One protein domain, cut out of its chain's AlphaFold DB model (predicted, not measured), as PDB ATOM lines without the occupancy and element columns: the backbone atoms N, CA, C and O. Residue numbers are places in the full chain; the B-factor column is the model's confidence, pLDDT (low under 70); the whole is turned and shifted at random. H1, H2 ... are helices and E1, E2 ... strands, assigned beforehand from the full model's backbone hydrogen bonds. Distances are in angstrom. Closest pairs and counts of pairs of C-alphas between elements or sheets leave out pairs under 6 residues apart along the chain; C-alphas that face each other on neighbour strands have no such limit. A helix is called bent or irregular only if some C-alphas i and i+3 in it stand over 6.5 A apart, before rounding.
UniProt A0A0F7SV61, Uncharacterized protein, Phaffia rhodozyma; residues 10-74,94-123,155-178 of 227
ATOM      1  N   VAL A  10     197.139  35.318  64.228       98.50
ATOM      2  CA  VAL A  10     196.449  34.164  64.802       98.50
ATOM      3  C   VAL A  10     195.617  34.646  65.983       98.50
ATOM      4  O   VAL A  10     196.097  35.444  66.790       98.50
ATOM      5  N   LEU A  11     194.381  34.161  66.098       98.75
ATOM      6  CA  LEU A  11     193.524  34.411  67.254       98.75
ATOM      7  C   LEU A  11     193.309  33.118  68.032       98.75
ATOM      8  O   LEU A  11     192.860  32.117  67.466       98.75
ATOM      9  N   THR A  12     193.562  33.160  69.335       98.81
ATOM     10  CA  THR A  12     193.323  32.041  70.252       98.81
ATOM     11  C   THR A  12     192.310  32.411  71.328       98.81
ATOM     12  O   THR A  12     192.169  33.579  71.698       98.81
ATOM     13  N   LEU A  13     191.622  31.401  71.862       98.69
ATOM     14  CA  LEU A  13     190.901  31.528  73.126       98.69
ATOM     15  C   LEU A  13     191.911  31.477  74.279       98.69
ATOM     16  O   LEU A  13     192.723  30.552  74.345       98.69
ATOM     17  N   SER A  14     191.848  32.452  75.185       98.38
ATOM     18  CA  SER A  14     192.649  32.479  76.410       98.38
ATOM     19  C   SER A  14     191.992  31.623  77.489       98.38
ATOM     20  O   SER A  14     190.787  31.737  77.742       98.38
ATOM     21  N   LEU A  15     192.788  30.768  78.129       98.38
ATOM     22  CA  LEU A  15     192.364  29.884  79.215       98.38
ATOM     23  C   LEU A  15     192.985  30.351  80.533       98.38
ATOM     24  O   LEU A  15     194.037  30.989  80.528       98.38
ATOM     25  N   ASP A  16     192.370  29.998  81.661       98.31
ATOM     26  CA  ASP A  16     192.965  30.257  82.971       98.31
ATOM     27  C   ASP A  16     194.383  29.662  83.084       98.31
ATOM     28  O   ASP A  16     194.728  28.658  82.446       98.31
ATOM     29  N   SER A  17     195.216  30.283  83.921       97.81
ATOM     30  CA  SER A  17     196.647  29.972  84.016       97.81
ATOM     31  C   SER A  17     196.923  28.509  84.370       97.81
ATOM     32  O   SER A  17     197.867  27.912  83.839       97.81
ATOM     33  N   ARG A  18     196.089  27.895  85.218       97.62
ATOM     34  CA  ARG A  18     196.225  26.492  85.626       97.62
ATOM     35  C   ARG A  18     195.949  25.562  84.453       97.62
ATOM     36  O   ARG A  18     196.730  24.638  84.198       97.62
ATOM     37  N   THR A  19     194.869  25.816  83.721       98.00
ATOM     38  CA  THR A  19     194.512  25.068  82.515       98.00
ATOM     39  C   THR A  19     195.599  25.196  81.451       98.00
ATOM     40  O   THR A  19     196.130  24.172  81.007       98.00
ATOM     41  N   ALA A  20     195.994  26.424  81.103       97.88
ATOM     42  CA  ALA A  20     197.009  26.698  80.088       97.88
ATOM     43  C   ALA A  20     198.356  26.030  80.417       97.88
ATOM     44  O   ALA A  20     198.958  25.379  79.556       97.88
ATOM     45  N   SER A  21     198.793  26.109  81.677       97.75
ATOM     46  CA  SER A  21     200.036  25.477  82.138       97.75
ATOM     47  C   SER A  21     199.971  23.954  82.023       97.75
ATOM     48  O   SER A  21     200.904  23.328  81.528       97.75
ATOM     49  N   SER A  22     198.849  23.341  82.417       96.75
ATOM     50  CA  SER A  22     198.691  21.883  82.355       96.75
ATOM     51  C   SER A  22     198.692  21.336  80.920       96.75
ATOM     52  O   SER A  22     199.330  20.320  80.642       96.75
ATOM     53  N   LEU A  23     198.037  22.036  79.990       97.88
ATOM     54  CA  LEU A  23     198.032  21.682  78.572       97.88
ATOM     55  C   LEU A  23     199.403  21.927  77.928       97.88
ATOM     56  O   LEU A  23     199.842  21.143  77.086       97.88
ATOM     57  N   THR A  24     200.103  22.986  78.341       98.00
ATOM     58  CA  THR A  24     201.471  23.274  77.889       98.00
ATOM     59  C   THR A  24     202.461  22.230  78.388       98.00
ATOM     60  O   THR A  24     203.343  21.836  77.631       98.00
ATOM     61  N   ALA A  25     202.288  21.701  79.601       96.75
ATOM     62  CA  ALA A  25     203.111  20.607  80.110       96.75
ATOM     63  C   ALA A  25     202.947  19.327  79.273       96.75
ATOM     64  O   ALA A  25     203.946  18.702  78.914       96.75
ATOM     65  N   LEU A  26     201.713  18.966  78.887       96.25
ATOM     66  CA  LEU A  26     201.480  17.853  77.956       96.25
ATOM     67  C   LEU A  26     202.181  18.085  76.617       96.25
ATOM     68  O   LEU A  26     202.919  17.222  76.146       96.25
ATOM     69  N   ARG A  27     201.969  19.259  76.018       97.06
ATOM     70  CA  ARG A  27     202.582  19.616  74.738       97.06
ATOM     71  C   ARG A  27     204.108  19.581  74.818       97.06
ATOM     72  O   ARG A  27     204.747  19.001  73.957       97.06
ATOM     73  N   THR A  28     204.697  20.135  75.871       96.50
ATOM     74  CA  THR A  28     206.154  20.128  76.086       96.50
ATOM     75  C   THR A  28     206.703  18.712  76.202       96.50
ATOM     76  O   THR A  28     207.777  18.430  75.680       96.50
ATOM     77  N   LYS A  29     205.957  17.808  76.847       95.62
ATOM     78  CA  LYS A  29     206.365  16.415  77.028       95.62
ATOM     79  C   LYS A  29     206.316  15.593  75.736       95.62
ATOM     80  O   LYS A  29     207.178  14.741  75.552       95.62
ATOM     81  N   TYR A  30     205.307  15.799  74.886       95.31
ATOM     82  CA  TYR A  30     205.022  14.894  73.760       95.31
ATOM     83  C   TYR A  30     205.232  15.505  72.367       95.31
ATOM     84  O   TYR A  30     205.414  14.768  71.401       95.31
ATOM     85  N   PHE A  31     205.199  16.831  72.220       94.12
ATOM     86  CA  PHE A  31     205.409  17.474  70.924       94.12
ATOM     87  C   PHE A  31     206.892  17.382  70.523       94.12
ATOM     88  O   PHE A  31     207.754  17.634  71.367       94.12
ATOM     89  N   PRO A  32     207.227  17.095  69.248       89.50
ATOM     90  CA  PRO A  32     208.620  17.050  68.802       89.50
ATOM     91  C   PRO A  32     209.388  18.336  69.151       89.50
ATOM     92  O   PRO A  32     209.081  19.407  68.624       89.50
ATOM     93  N   ALA A  33     210.400  18.231  70.020       88.19
ATOM     94  CA  ALA A  33     211.067  19.386  70.636       88.19
ATOM     95  C   ALA A  33     211.633  20.384  69.611       88.19
ATOM     96  O   ALA A  33     211.460  21.590  69.760       88.19
ATOM     97  N   HIS A  34     212.207  19.887  68.512       86.62
ATOM     98  CA  HIS A  34     212.766  20.704  67.425       86.62
ATOM     99  C   HIS A  34     211.725  21.535  66.643       86.62
ATOM    100  O   HIS A  34     212.105  22.337  65.797       86.62
ATOM    101  N   ARG A  35     210.423  21.330  66.889       85.00
ATOM    102  CA  ARG A  35     209.303  22.085  66.292       85.00
ATOM    103  C   ARG A  35     208.417  22.756  67.339       85.00
ATOM    104  O   ARG A  35     207.421  23.388  66.979       85.00
ATOM    105  N   ASN A  36     208.700  22.569  68.629       89.19
ATOM    106  CA  ASN A  36     207.831  23.051  69.691       89.19
ATOM    107  C   ASN A  36     208.210  24.475  70.108       89.19
ATOM    108  O   ASN A  36     208.877  24.687  71.115       89.19
ATOM    109  N   HIS A  37     207.766  25.454  69.324       87.12
ATOM    110  CA  HIS A  37     208.034  26.874  69.581       87.12
ATOM    111  C   HIS A  37     206.918  27.577  70.366       87.12
ATOM    112  O   HIS A  37     207.002  28.776  70.602       87.12
ATOM    113  N   LEU A  38     205.847  26.858  70.723       91.62
ATOM    114  CA  LEU A  38     204.606  27.444  71.226       91.62
ATOM    115  C   LEU A  38     204.110  26.714  72.470       91.62
ATOM    116  O   LEU A  38     204.083  25.480  72.510       91.62
ATOM    117  N   SER A  39     203.592  27.489  73.419       94.75
ATOM    118  CA  SER A  39     202.705  26.983  74.465       94.75
ATOM    119  C   SER A  39     201.438  26.373  73.860       94.75
ATOM    120  O   SER A  39     201.071  26.639  72.708       94.75
ATOM    121  N   SER A  40     200.761  25.527  74.634       96.88
ATOM    122  CA  SER A  40     199.499  24.934  74.194       96.88
ATOM    123  C   SER A  40     198.413  25.999  74.064       96.88
ATOM    124  O   SER A  40     198.363  26.940  74.853       96.88
ATOM    125  N   HIS A  41     197.556  25.857  73.059       97.31
ATOM    126  CA  HIS A  41     196.578  26.868  72.676       97.31
ATOM    127  C   HIS A  41     195.331  26.225  72.062       97.31
ATOM    128  O   HIS A  41     195.394  25.122  71.514       97.31
ATOM    129  N   LEU A  42     194.212  26.950  72.125       98.12
ATOM    130  CA  LEU A  42     192.991  26.674  71.371       98.12
ATOM    131  C   LEU A  42     192.833  27.778  70.323       98.12
ATOM    132  O   LEU A  42     192.575  28.932  70.663       98.12
ATOM    133  N   THR A  43     193.010  27.429  69.050       98.00
ATOM    134  CA  THR A  43     192.953  28.387  67.937       98.00
ATOM    135  C   THR A  43     191.521  28.609  67.465       98.00
ATOM    136  O   THR A  43     190.789  27.654  67.211       98.00
ATOM    137  N   TYR A  44     191.145  29.875  67.294       98.44
ATOM    138  CA  TYR A  44     189.916  30.282  66.615       98.44
ATOM    139  C   TYR A  44     190.168  30.617  65.147       98.44
ATOM    140  O   TYR A  44     189.504  30.061  64.280       98.44
ATOM    141  N   PHE A  45     191.158  31.466  64.862       98.44
ATOM    142  CA  PHE A  45     191.492  31.892  63.500       98.44
ATOM    143  C   PHE A  45     192.993  31.757  63.262       98.44
ATOM    144  O   PHE A  45     193.787  32.084  64.141       98.44
ATOM    145  N   HIS A  46     193.376  31.277  62.082       97.31
ATOM    146  CA  HIS A  46     194.740  30.858  61.759       97.31
ATOM    147  C   HIS A  46     195.507  31.906  60.957       97.31
ATOM    148  O   HIS A  46     196.731  31.947  61.045       97.31
ATOM    149  N   ALA A  47     194.816  32.717  60.151       97.12
ATOM    150  CA  ALA A  47     195.461  33.720  59.315       97.12
ATOM    151  C   ALA A  47     194.541  34.919  59.032       97.12
ATOM    152  O   ALA A  47     193.989  35.072  57.942       97.12
ATOM    153  N   LEU A  48     194.401  35.805  60.018       97.69
ATOM    154  CA  LEU A  48     193.705  37.080  59.863       97.69
ATOM    155  C   LEU A  48     194.589  38.111  59.130       97.69
ATOM    156  O   LEU A  48     195.803  38.156  59.358       97.69
ATOM    157  N   PRO A  49     194.010  38.972  58.270       96.06
ATOM    158  CA  PRO A  49     194.776  39.928  57.477       96.06
ATOM    159  C   PRO A  49     195.300  41.086  58.334       96.06
ATOM    160  O   PRO A  49     194.533  41.918  58.821       96.06
ATOM    161  N   ALA A  50     196.623  41.211  58.448       94.81
ATOM    162  CA  ALA A  50     197.248  42.263  59.252       94.81
ATOM    163  C   ALA A  50     196.972  43.694  58.767       94.81
ATOM    164  O   ALA A  50     196.984  44.625  59.570       94.81
ATOM    165  N   ALA A  51     196.635  43.879  57.486       94.06
ATOM    166  CA  ALA A  51     196.182  45.168  56.958       94.06
ATOM    167  C   ALA A  51     194.895  45.682  57.639       94.06
ATOM    168  O   ALA A  51     194.608  46.872  57.584       94.06
ATOM    169  N   ARG A  52     194.134  44.802  58.304       95.81
ATOM    170  CA  ARG A  52     192.883  45.114  59.016       95.81
ATOM    171  C   ARG A  52     193.043  45.118  60.534       95.81
ATOM    172  O   ARG A  52     192.071  44.926  61.259       95.81
ATOM    173  N   LYS A  53     194.268  45.338  61.030       96.06
ATOM    174  CA  LYS A  53     194.588  45.293  62.464       96.06
ATOM    175  C   LYS A  53     193.661  46.159  63.318       96.06
ATOM    176  O   LYS A  53     193.199  45.676  64.344       96.06
ATOM    177  N   SER A  54     193.407  47.407  62.922       96.31
ATOM    178  CA  SER A  54     192.566  48.337  63.691       96.31
ATOM    179  C   SER A  54     191.156  47.793  63.899       96.31
ATOM    180  O   SER A  54     190.669  47.771  65.025       96.31
ATOM    181  N   ASP A  55     190.538  47.292  62.830       97.06
ATOM    182  CA  ASP A  55     189.159  46.803  62.853       97.06
ATOM    183  C   ASP A  55     189.054  45.498  63.643       97.06
ATOM    184  O   ASP A  55     188.160  45.344  64.470       97.06
ATOM    185  N   ILE A  56     190.026  44.595  63.456       98.12
ATOM    186  CA  ILE A  56     190.136  43.355  64.234       98.12
ATOM    187  C   ILE A  56     190.256  43.682  65.726       98.12
ATOM    188  O   ILE A  56     189.507  43.139  66.530       98.12
ATOM    189  N   VAL A  57     191.166  44.581  66.111       98.44
ATOM    190  CA  VAL A  57     191.364  44.965  67.518       98.44
ATOM    191  C   VAL A  57     190.100  45.605  68.099       98.44
ATOM    192  O   VAL A  57     189.721  45.267  69.218       98.44
ATOM    193  N   ALA A  58     189.419  46.478  67.352       98.06
ATOM    194  CA  ALA A  58     188.178  47.109  67.799       98.06
ATOM    195  C   ALA A  58     187.044  46.089  68.015       98.06
ATOM    196  O   ALA A  58     186.397  46.104  69.064       98.06
ATOM    197  N   ASP A  59     186.839  45.167  67.068       98.38
ATOM    198  CA  ASP A  59     185.836  44.103  67.192       98.38
ATOM    199  C   ASP A  59     186.157  43.164  68.376       98.38
ATOM    200  O   ASP A  59     185.251  42.757  69.108       98.38
ATOM    201  N   LEU A  60     187.437  42.841  68.600       98.62
ATOM    202  CA  LEU A  60     187.880  42.000  69.717       98.62
ATOM    203  C   LEU A  60     187.690  42.688  71.075       98.62
ATOM    204  O   LEU A  60     187.204  42.045  72.006       98.62
ATOM    205  N   LEU A  61     188.010  43.983  71.189       98.56
ATOM    206  CA  LEU A  61     187.745  44.780  72.395       98.56
ATOM    207  C   LEU A  61     186.251  44.809  72.716       98.56
ATOM    208  O   LEU A  61     185.865  44.546  73.854       98.56
ATOM    209  N   HIS A  62     185.412  45.076  71.714       98.12
ATOM    210  CA  HIS A  62     183.963  45.098  71.893       98.12
ATOM    211  C   HIS A  62     183.420  43.731  72.322       98.12
ATOM    212  O   HIS A  62     182.643  43.636  73.270       98.12
ATOM    213  N   LEU A  63     183.835  42.648  71.658       98.38
ATOM    214  CA  LEU A  63     183.373  41.314  72.027       98.38
ATOM    215  C   LEU A  63     183.815  40.939  73.446       98.38
ATOM    216  O   LEU A  63     183.017  40.380  74.204       98.38
ATOM    217  N   ALA A  64     185.057  41.254  73.815       98.38
ATOM    218  CA  ALA A  64     185.570  40.994  75.151       98.38
ATOM    219  C   ALA A  64     184.828  41.807  76.223       98.38
ATOM    220  O   ALA A  64     184.513  41.260  77.280       98.38
ATOM    221  N   SER A  65     184.442  43.056  75.929       97.56
ATOM    222  CA  SER A  65     183.707  43.910  76.871       97.56
ATOM    223  C   SER A  65     182.287  43.423  77.175       97.56
ATOM    224  O   SER A  65     181.710  43.811  78.184       97.56
ATOM    225  N   VAL A  66     181.697  42.594  76.310       96.81
ATOM    226  CA  VAL A  66     180.331  42.059  76.490       96.81
ATOM    227  C   VAL A  66     180.303  40.559  76.788       96.81
ATOM    228  O   VAL A  66     179.232  39.950  76.851       96.81
ATOM    229  N   THR A  67     181.469  39.934  76.946       97.25
ATOM    230  CA  THR A  67     181.594  38.505  77.241       97.25
ATOM    231  C   THR A  67     182.104  38.337  78.661       97.25
ATOM    232  O   THR A  67     183.112  38.927  79.023       97.25
ATOM    233  N   LYS A  68     181.417  37.510  79.455       96.69
ATOM    234  CA  LYS A  68     181.884  37.104  80.787       96.69
ATOM    235  C   LYS A  68     182.752  35.851  80.686       96.69
ATOM    236  O   LYS A  68     182.393  34.988  79.872       96.69
ATOM    237  N   PRO A  69     183.804  35.698  81.516       97.50
ATOM    238  CA  PRO A  69     184.504  34.429  81.669       97.50
ATOM    239  C   PRO A  69     183.528  33.285  81.941       97.50
ATOM    240  O   PRO A  69     182.495  33.477  82.587       97.50
ATOM    241  N   PHE A  70     183.827  32.091  81.438       97.25
ATOM    242  CA  PHE A  70     182.902  30.961  81.527       97.25
ATOM    243  C   PHE A  70     183.617  29.632  81.730       97.25
ATOM    244  O   PHE A  70     184.747  29.440  81.276       97.25
ATOM    245  N   GLU A  71     182.946  28.717  82.427       97.50
ATOM    246  CA  GLU A  71     183.486  27.392  82.713       97.50
ATOM    247  C   GLU A  71     183.598  26.538  81.445       97.50
ATOM    248  O   GLU A  71     182.716  26.508  80.579       97.50
ATOM    249  N   ILE A  72     184.684  25.777  81.385       98.06
ATOM    250  CA  ILE A  72     184.958  24.789  80.349       98.06
ATOM    251  C   ILE A  72     185.360  23.463  80.992       98.06
ATOM    252  O   ILE A  72     185.812  23.401  82.134       98.06
ATOM    253  N   ILE A  73     185.202  22.389  80.234       97.94
ATOM    254  CA  ILE A  73     185.680  21.051  80.540       97.94
ATOM    255  C   ILE A  73     186.844  20.773  79.604       97.94
ATOM    256  O   ILE A  73     186.693  20.791  78.379       97.94
ATOM    257  N   ILE A  74     187.991  20.477  80.201       98.00
ATOM    258  CA  ILE A  74     189.142  19.916  79.511       98.00
ATOM    259  C   ILE A  74     188.959  18.403  79.560       98.00
ATOM    260  O   ILE A  74     189.175  17.781  80.600       98.00
ATOM    261  N   LYS A  94     177.126  26.057  74.326       93.44
ATOM    262  CA  LYS A  94     178.151  26.004  73.256       93.44
ATOM    263  C   LYS A  94     178.935  27.314  73.194       93.44
ATOM    264  O   LYS A  94     178.995  27.969  72.153       93.44
ATOM    265  N   ARG A  95     179.405  27.804  74.345       95.94
ATOM    266  CA  ARG A  95     179.886  29.188  74.458       95.94
ATOM    267  C   ARG A  95     181.229  29.408  73.774       95.94
ATOM    268  O   ARG A  95     181.402  30.464  73.169       95.94
ATOM    269  N   ILE A  96     182.122  28.414  73.777       97.81
ATOM    270  CA  ILE A  96     183.353  28.447  72.969       97.81
ATOM    271  C   ILE A  96     183.006  28.689  71.494       97.81
ATOM    272  O   ILE A  96     183.572  29.578  70.859       97.81
ATOM    273  N   GLU A  97     182.063  27.929  70.947       97.88
ATOM    274  CA  GLU A  97     181.637  28.053  69.557       97.88
ATOM    275  C   GLU A  97     180.870  29.355  69.319       97.88
ATOM    276  O   GLU A  97     181.061  29.990  68.290       97.88
ATOM    277  N   ALA A  98     180.047  29.803  70.270       97.19
ATOM    278  CA  ALA A  98     179.283  31.041  70.148       97.19
ATOM    279  C   ALA A  98     180.178  32.290  70.084       97.19
ATOM    280  O   ALA A  98     179.878  33.209  69.322       97.19
ATOM    281  N   VAL A  99     181.271  32.341  70.858       98.06
ATOM    282  CA  VAL A  99     182.262  33.433  70.791       98.06
ATOM    283  C   VAL A  99     182.911  33.469  69.408       98.06
ATOM    284  O   VAL A  99     182.935  34.522  68.769       98.06
ATOM    285  N   HIS A 100     183.358  32.315  68.908       98.62
ATOM    286  CA  HIS A 100     183.900  32.191  67.558       98.62
ATOM    287  C   HIS A 100     182.877  32.597  66.482       98.62
ATOM    288  O   HIS A 100     183.183  33.401  65.603       98.62
ATOM    289  N   ASP A 101     181.643  32.091  66.559       98.00
ATOM    290  CA  ASP A 101     180.586  32.344  65.576       98.00
ATOM    291  C   ASP A 101     180.194  33.827  65.504       98.00
ATOM    292  O   ASP A 101     179.851  34.309  64.423       98.00
ATOM    293  N   LYS A 102     180.264  34.575  66.615       98.00
ATOM    294  CA  LYS A 102     180.056  36.034  66.614       98.00
ATOM    295  C   LYS A 102     181.108  36.749  65.760       98.00
ATOM    296  O   LYS A 102     180.734  37.555  64.908       98.00
ATOM    297  N   LEU A 103     182.391  36.418  65.942       98.31
ATOM    298  CA  LEU A 103     183.489  36.976  65.140       98.31
ATOM    299  C   LEU A 103     183.382  36.550  63.677       98.31
ATOM    300  O   LEU A 103     183.432  37.392  62.786       98.31
ATOM    301  N   LEU A 104     183.143  35.261  63.425       98.31
ATOM    302  CA  LEU A 104     182.993  34.734  62.071       98.31
ATOM    303  C   LEU A 104     181.867  35.451  61.316       98.31
ATOM    304  O   LEU A 104     182.061  35.870  60.175       98.31
ATOM    305  N   ARG A 105     180.697  35.637  61.941       97.44
ATOM    306  CA  ARG A 105     179.581  36.379  61.332       97.44
ATOM    307  C   ARG A 105     179.955  37.829  61.052       97.44
ATOM    308  O   ARG A 105     179.711  38.294  59.944       97.44
ATOM    309  N   ARG A 106     180.564  38.518  62.023       97.12
ATOM    310  CA  ARG A 106     181.002  39.914  61.887       97.12
ATOM    311  C   ARG A 106     181.998  40.093  60.740       97.12
ATOM    312  O   ARG A 106     181.865  41.018  59.945       97.12
ATOM    313  N   TRP A 107     182.972  39.201  60.626       97.31
ATOM    314  CA  TRP A 107     184.031  39.293  59.620       97.31
ATOM    315  C   TRP A 107     183.611  38.779  58.247       97.31
ATOM    316  O   TRP A 107     184.160  39.214  57.245       97.31
ATOM    317  N   THR A 108     182.582  37.932  58.175       94.19
ATOM    318  CA  THR A 108     181.977  37.524  56.897       94.19
ATOM    319  C   THR A 108     181.123  38.635  56.276       94.19
ATOM    320  O   THR A 108     180.995  38.688  55.057       94.19
ATOM    321  N   THR A 109     180.526  39.519  57.083       91.81
ATOM    322  CA  THR A 109     179.690  40.636  56.595       91.81
ATOM    323  C   THR A 109     180.451  41.950  56.419       91.81
ATOM    324  O   THR A 109     179.863  42.949  56.012       91.81
ATOM    325  N   THR A 110     181.745  41.966  56.726       91.00
ATOM    326  CA  THR A 110     182.630  43.123  56.562       91.00
ATOM    327  C   THR A 110     183.735  42.799  55.558       91.00
ATOM    328  O   THR A 110     183.858  41.676  55.079       91.00
ATOM    329  N   GLU A 111     184.564  43.780  55.216       87.81
ATOM    330  CA  GLU A 111     185.634  43.628  54.219       87.81
ATOM    331  C   GLU A 111     186.870  42.835  54.723       87.81
ATOM    332  O   GLU A 111     187.957  42.928  54.147       87.81
ATOM    333  N   ILE A 112     186.757  42.077  55.820       92.56
ATOM    334  CA  ILE A 112     187.862  41.261  56.339       92.56
ATOM    335  C   ILE A 112     187.955  39.973  55.514       92.56
ATOM    336  O   ILE A 112     187.135  39.062  55.613       92.56
ATOM    337  N   ALA A 113     188.999  39.882  54.691       93.88
ATOM    338  CA  ALA A 113     189.241  38.729  53.833       93.88
ATOM    339  C   ALA A 113     189.723  37.506  54.638       93.88
ATOM    340  O   ALA A 113     190.919  37.322  54.856       93.88
ATOM    341  N   LEU A 114     188.785  36.657  55.068       96.31
ATOM    342  CA  LEU A 114     189.088  35.383  55.731       96.31
ATOM    343  C   LEU A 114     189.568  34.311  54.739       96.31
ATOM    344  O   LEU A 114     189.054  34.196  53.619       96.31
ATOM    345  N   THR A 115     190.500  33.467  55.185       95.88
ATOM    346  CA  THR A 115     190.929  32.277  54.437       95.88
ATOM    347  C   THR A 115     189.805  31.240  54.334       95.88
ATOM    348  O   THR A 115     188.828  31.273  55.082       95.88
ATOM    349  N   GLY A 116     189.938  30.260  53.432       96.00
ATOM    350  CA  GLY A 116     188.974  29.153  53.348       96.00
ATOM    351  C   GLY A 116     188.865  28.341  54.647       96.00
ATOM    352  O   GLY A 116     187.781  27.879  54.990       96.00
ATOM    353  N   GLN A 117     189.966  28.206  55.395       95.19
ATOM    354  CA  GLN A 117     189.987  27.540  56.700       95.19
ATOM    355  C   GLN A 117     189.248  28.352  57.764       95.19
ATOM    356  O   GLN A 117     188.457  27.781  58.512       95.19
ATOM    357  N   ASP A 118     189.470  29.663  57.776       97.25
ATOM    358  CA  ASP A 118     188.929  30.593  58.768       97.25
ATOM    359  C   ASP A 118     187.467  30.990  58.514       97.25
ATOM    360  O   ASP A 118     186.822  31.570  59.378       97.25
ATOM    361  N   LYS A 119     186.909  30.642  57.349       96.38
ATOM    362  CA  LYS A 119     185.470  30.766  57.057       96.38
ATOM    363  C   LYS A 119     184.625  29.640  57.658       96.38
ATOM    364  O   LYS A 119     183.396  29.714  57.640       96.38
ATOM    365  N   ARG A 120     185.252  28.559  58.128       96.38
ATOM    366  CA  ARG A 120     184.532  27.400  58.664       96.38
ATOM    367  C   ARG A 120     184.106  27.665  60.102       96.38
ATOM    368  O   ARG A 120     184.831  28.286  60.868       96.38
ATOM    369  N   LYS A 121     182.942  27.139  60.482       96.31
ATOM    370  CA  LYS A 121     182.529  27.119  61.889       96.31
ATOM    371  C   LYS A 121     183.502  26.289  62.719       96.31
ATOM    372  O   LYS A 121     184.034  25.284  62.238       96.31
ATOM    373  N   LEU A 122     183.668  26.675  63.979       95.69
ATOM    374  CA  LEU A 122     184.459  25.911  64.930       95.69
ATOM    375  C   LEU A 122     183.743  24.593  65.248       95.69
ATOM    376  O   LEU A 122     182.687  24.589  65.874       95.69
ATOM    377  N   GLY A 123     184.295  23.482  64.757       89.94
ATOM    378  CA  GLY A 123     183.671  22.161  64.882       89.94
ATOM    379  C   GLY A 123     184.072  21.407  66.149       89.94
ATOM    380  O   GLY A 123     183.215  20.937  66.890       89.94
ATOM    381  N   GLN A 155     188.539  27.516  82.930       97.88
ATOM    382  CA  GLN A 155     187.815  28.710  82.527       97.88
ATOM    383  C   GLN A 155     188.383  29.280  81.226       97.88
ATOM    384  O   GLN A 155     189.598  29.345  81.036       97.88
ATOM    385  N   ALA A 156     187.495  29.719  80.339       98.19
ATOM    386  CA  ALA A 156     187.844  30.614  79.245       98.19
ATOM    387  C   ALA A 156     187.757  32.059  79.752       98.19
ATOM    388  O   ALA A 156     186.704  32.479  80.240       98.19
ATOM    389  N   VAL A 157     188.860  32.802  79.658       98.44
ATOM    390  CA  VAL A 157     189.036  34.101  80.337       98.44
ATOM    391  C   VAL A 157     189.231  35.278  79.382       98.44
ATOM    392  O   VAL A 157     189.217  36.426  79.816       98.44
ATOM    393  N   GLY A 158     189.380  35.026  78.083       98.44
ATOM    394  CA  GLY A 158     189.574  36.089  77.101       98.44
ATOM    395  C   GLY A 158     189.976  35.573  75.729       98.44
ATOM    396  O   GLY A 158     189.840  34.389  75.432       98.44
ATOM    397  N   LEU A 159     190.519  36.461  74.907       98.88
ATOM    398  CA  LEU A 159     191.109  36.160  73.603       98.88
ATOM    399  C   LEU A 159     192.547  36.674  73.562       98.88
ATOM    400  O   LEU A 159     192.866  37.639  74.251       98.88
ATOM    401  N   GLN A 160     193.394  36.072  72.732       98.75
ATOM    402  CA  GLN A 160     194.766  36.543  72.526       98.75
ATOM    403  C   GLN A 160     195.064  36.639  71.035       98.75
ATOM    404  O   GLN A 160     194.731  35.732  70.267       98.75
ATOM    405  N   LEU A 161     195.684  37.747  70.634       98.69
ATOM    406  CA  LEU A 161     196.095  37.998  69.259       98.69
ATOM    407  C   LEU A 161     197.612  37.870  69.142       98.69
ATOM    408  O   LEU A 161     198.368  38.447  69.929       98.69
ATOM    409  N   TRP A 162     198.044  37.154  68.111       98.44
ATOM    410  CA  TRP A 162     199.441  36.847  67.844       98.44
ATOM    411  C   TRP A 162     199.795  37.201  66.405       98.44
ATOM    412  O   TRP A 162     198.950  37.109  65.522       98.44
ATOM    413  N   GLU A 163     201.049  37.548  66.145       97.56
ATOM    414  CA  GLU A 163     201.610  37.684  64.802       97.56
ATOM    415  C   GLU A 163     202.419  36.438  64.444       97.56
ATOM    416  O   GLU A 163     203.389  36.104  65.131       97.56
ATOM    417  N   TYR A 164     202.034  35.764  63.360       95.81
ATOM    418  CA  TYR A 164     202.731  34.583  62.860       95.81
ATOM    419  C   TYR A 164     204.048  34.990  62.186       95.81
ATOM    420  O   TYR A 164     204.040  35.625  61.139       95.81
ATOM    421  N   GLN A 165     205.189  34.630  62.761       94.12
ATOM    422  CA  GLN A 165     206.497  34.990  62.223       94.12
ATOM    423  C   GLN A 165     206.934  34.032  61.105       94.12
ATOM    424  O   GLN A 165     206.477  32.894  60.996       94.12
ATOM    425  N   LYS A 166     207.882  34.483  60.277       90.25
ATOM    426  CA  LYS A 166     208.402  33.706  59.137       90.25
ATOM    427  C   LYS A 166     209.069  32.388  59.542       90.25
ATOM    428  O   LYS A 166     209.081  31.454  58.748       90.25
ATOM    429  N   ASP A 167     209.622  32.320  60.748       88.94
ATOM    430  CA  ASP A 167     210.249  31.122  61.318       88.94
ATOM    431  C   ASP A 167     209.232  30.141  61.937       88.94
ATOM    432  O   ASP A 167     209.607  29.073  62.413       88.94
ATOM    433  N   GLY A 168     207.938  30.480  61.910       87.81
ATOM    434  CA  GLY A 168     206.860  29.690  62.499       87.81
ATOM    435  C   GLY A 168     206.617  29.953  63.986       87.81
ATOM    436  O   GLY A 168     205.693  29.361  64.548       87.81
ATOM    437  N   SER A 169     207.394  30.835  64.623       91.75
ATOM    438  CA  SER A 169     207.107  31.325  65.973       91.75
ATOM    439  C   SER A 169     205.932  32.305  65.963       91.75
ATOM    440  O   SER A 169     205.589  32.891  64.934       91.75
ATOM    441  N   TRP A 170     205.269  32.476  67.106       95.62
ATOM    442  CA  TRP A 170     204.192  33.454  67.256       95.62
ATOM    443  C   TRP A 170     204.641  34.553  68.203       95.62
ATOM    444  O   TRP A 170     205.010  34.293  69.349       95.62
ATOM    445  N   LYS A 171     204.567  35.795  67.735       96.31
ATOM    446  CA  LYS A 171     204.820  36.967  68.565       96.31
ATOM    447  C   LYS A 171     203.509  37.426  69.187       96.31
ATOM    448  O   LYS A 171     202.572  37.772  68.473       96.31
ATOM    449  N   PHE A 172     203.448  37.447  70.511       97.50
ATOM    450  CA  PHE A 172     202.301  37.983  71.236       97.50
ATOM    451  C   PHE A 172     202.067  39.465  70.893       97.50
ATOM    452  O   PHE A 172     203.024  40.240  70.824       97.50
ATOM    453  N   LEU A 173     200.805  39.855  70.680       97.56
ATOM    454  CA  LEU A 173     200.425  41.245  70.402       97.56
ATOM    455  C   LEU A 173     199.532  41.845  71.487       97.56
ATOM    456  O   LEU A 173     199.795  42.963  71.929       97.56
ATOM    457  N   HIS A 174     198.440  41.166  71.845       97.69
ATOM    458  CA  HIS A 174     197.435  41.731  72.741       97.69
ATOM    459  C   HIS A 174     196.569  40.660  73.404       97.69
ATOM    460  O   HIS A 174     196.246  39.650  72.773       97.69
ATOM    461  N   ASP A 175     196.138  40.950  74.629       98.19
ATOM    462  CA  ASP A 175     195.114  40.203  75.358       98.19
ATOM    463  C   ASP A 175     193.802  40.989  75.375       98.19
ATOM    464  O   ASP A 175     193.788  42.206  75.548       98.19
ATOM    465  N   PHE A 176     192.687  40.277  75.247       98.50
ATOM    466  CA  PHE A 176     191.336  40.822  75.344       98.50
ATOM    467  C   PHE A 176     190.586  40.047  76.426       98.50
ATOM    468  O   PHE A 176     189.942  39.031  76.151       98.50
ATOM    469  N   ASN A 177     190.722  40.495  77.672       98.38
ATOM    470  CA  ASN A 177     190.122  39.831  78.827       98.38
ATOM    471  C   ASN A 177     188.598  39.988  78.824       98.38
ATOM    472  O   ASN A 177     188.070  41.078  78.605       98.38
ATOM    473  N   PHE A 178     187.897  38.891  79.093       98.00
ATOM    474  CA  PHE A 178     186.457  38.898  79.311       98.00
ATOM    475  C   PHE A 178     186.122  39.618  80.621       98.00
ATOM    476  O   PHE A 178     186.842  39.499  81.613       98.00
TER     477      PHE A 178
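Overview. This is residues 10 to 74, 94 to 123 and 155 to 178 of the 227 residues of an uncharacterized protein of Phaffia rhodozyma (UniProt A0A0F7SV61). A strongly twisted antiparallel sheet of five strands has two helices, H2 and H3, running along its strands on one face, while the third, H1, is on the opposite face, beside the strands. The hairpin E4 and E5 forms one side of the sheet, and residues 29 to 34, at the end of H1 and just after it, stick out from the body. The printed part has 119 residues with three named helices and five named strands, in the order E1 H1 E2 H2 E3 H3 E4 E5, and its class is mixed, helices and strands. The sheet is branched, with E4 next to E1, E3 and E5, and E1 also next to E2. The whole is compact, with a radius of gyration of the C-alphas of 14.4 A, and its C-alphas span 41 by 35 by 25 A.

Along the chain. The longest strand is E4, residues 155 to 164, 25.4 A from first to last C-alpha; it bends by 60 degrees at residue 158. E5, residues 170 to 177, is 19.3 A long, bends by 60 degrees at residue 173 and ends with C-alpha 177 at (190.122, 39.831, 78.827). E1, residues 10 to 15, begins with C-alpha 10 at (196.449, 34.164, 64.802) and is 15.6 A long. E2, residues 42 to 48, is 15.5 A long, and E3, residues 70 to 74, has 5 residues. The longest helix is H2, residues 50 to 65, 22.3 A long, with C-alpha 50 at (197.248, 42.263, 59.252); it has a kink of 33 degrees near residue 57 and is irregular, with C-alphas 51 and 54 8.3 A apart. H1, residues 17 to 30, is 20.1 A long, and H3, residues 95 to 108, is 19.6 A long.

Arrangement. E4 has E1 on one side and both E3 and E5 on the other side. E1 and E4 are antiparallel at 155 degrees, with N 14 and O 158 2.8 A apart, within hydrogen-bond range. E4 and E5 are an antiparallel hairpin at 146 degrees, with N 159 and O 176 2.9 A apart. E3 is antiparallel to E4 beside residues 155 to 156, with N 156 and O 70 2.9 A apart. E2, an edge strand, is antiparallel to E1 at 159 degrees, with N 11 and O 45 2.9 A apart. H2 is on the sheet at a height of 9.3 A, over E4 and along it at 8 degrees on the local plane; it is only just not over E5, on which 2 of its C-alphas fall. The closest C-alphas of H2 and E5 are those of Ala 64 and Phe 176, 5.8 A apart. H3 is on the same face at a height of 10.0 A, over E1 and along it at 22 degrees on the local plane; it is only just not over E4, on which 2 of its C-alphas fall. The closest C-alphas of H3 and E2 are those of His 100 and Tyr 44, 6.4 A apart. H2 and H3 are close but not clearly touching, with the C-alphas of Asp 59 and Leu 103 7.8 A apart, at a steep tilt of 42 degrees, opposite ways. H1 is on the opposite face at a height of 10.2 A, over none of the strands, but only just, with 2 of its C-alphas falling on E1. Every O i to N i+4 pair is within hydrogen-bond range in H1 and H3, and 10 of 12 are in H2.

Size, cuts and confidence. The two C-alphas farthest apart are those of Lys 29 and Thr 109, 41.4 A. Residues 75 to 93 are not printed, with C-alphas 74 and 94 14.0 A apart across the cut, and residues 124 to 154 are not printed, with C-alphas 123 and 155 19.3 A apart. Of the links that are printed whole, H1 to E2 is long, with 11 residues. Residues 109 to 123 hold no named element. The mean pLDDT of the printed part is 96.2, and no printed residue is under 70.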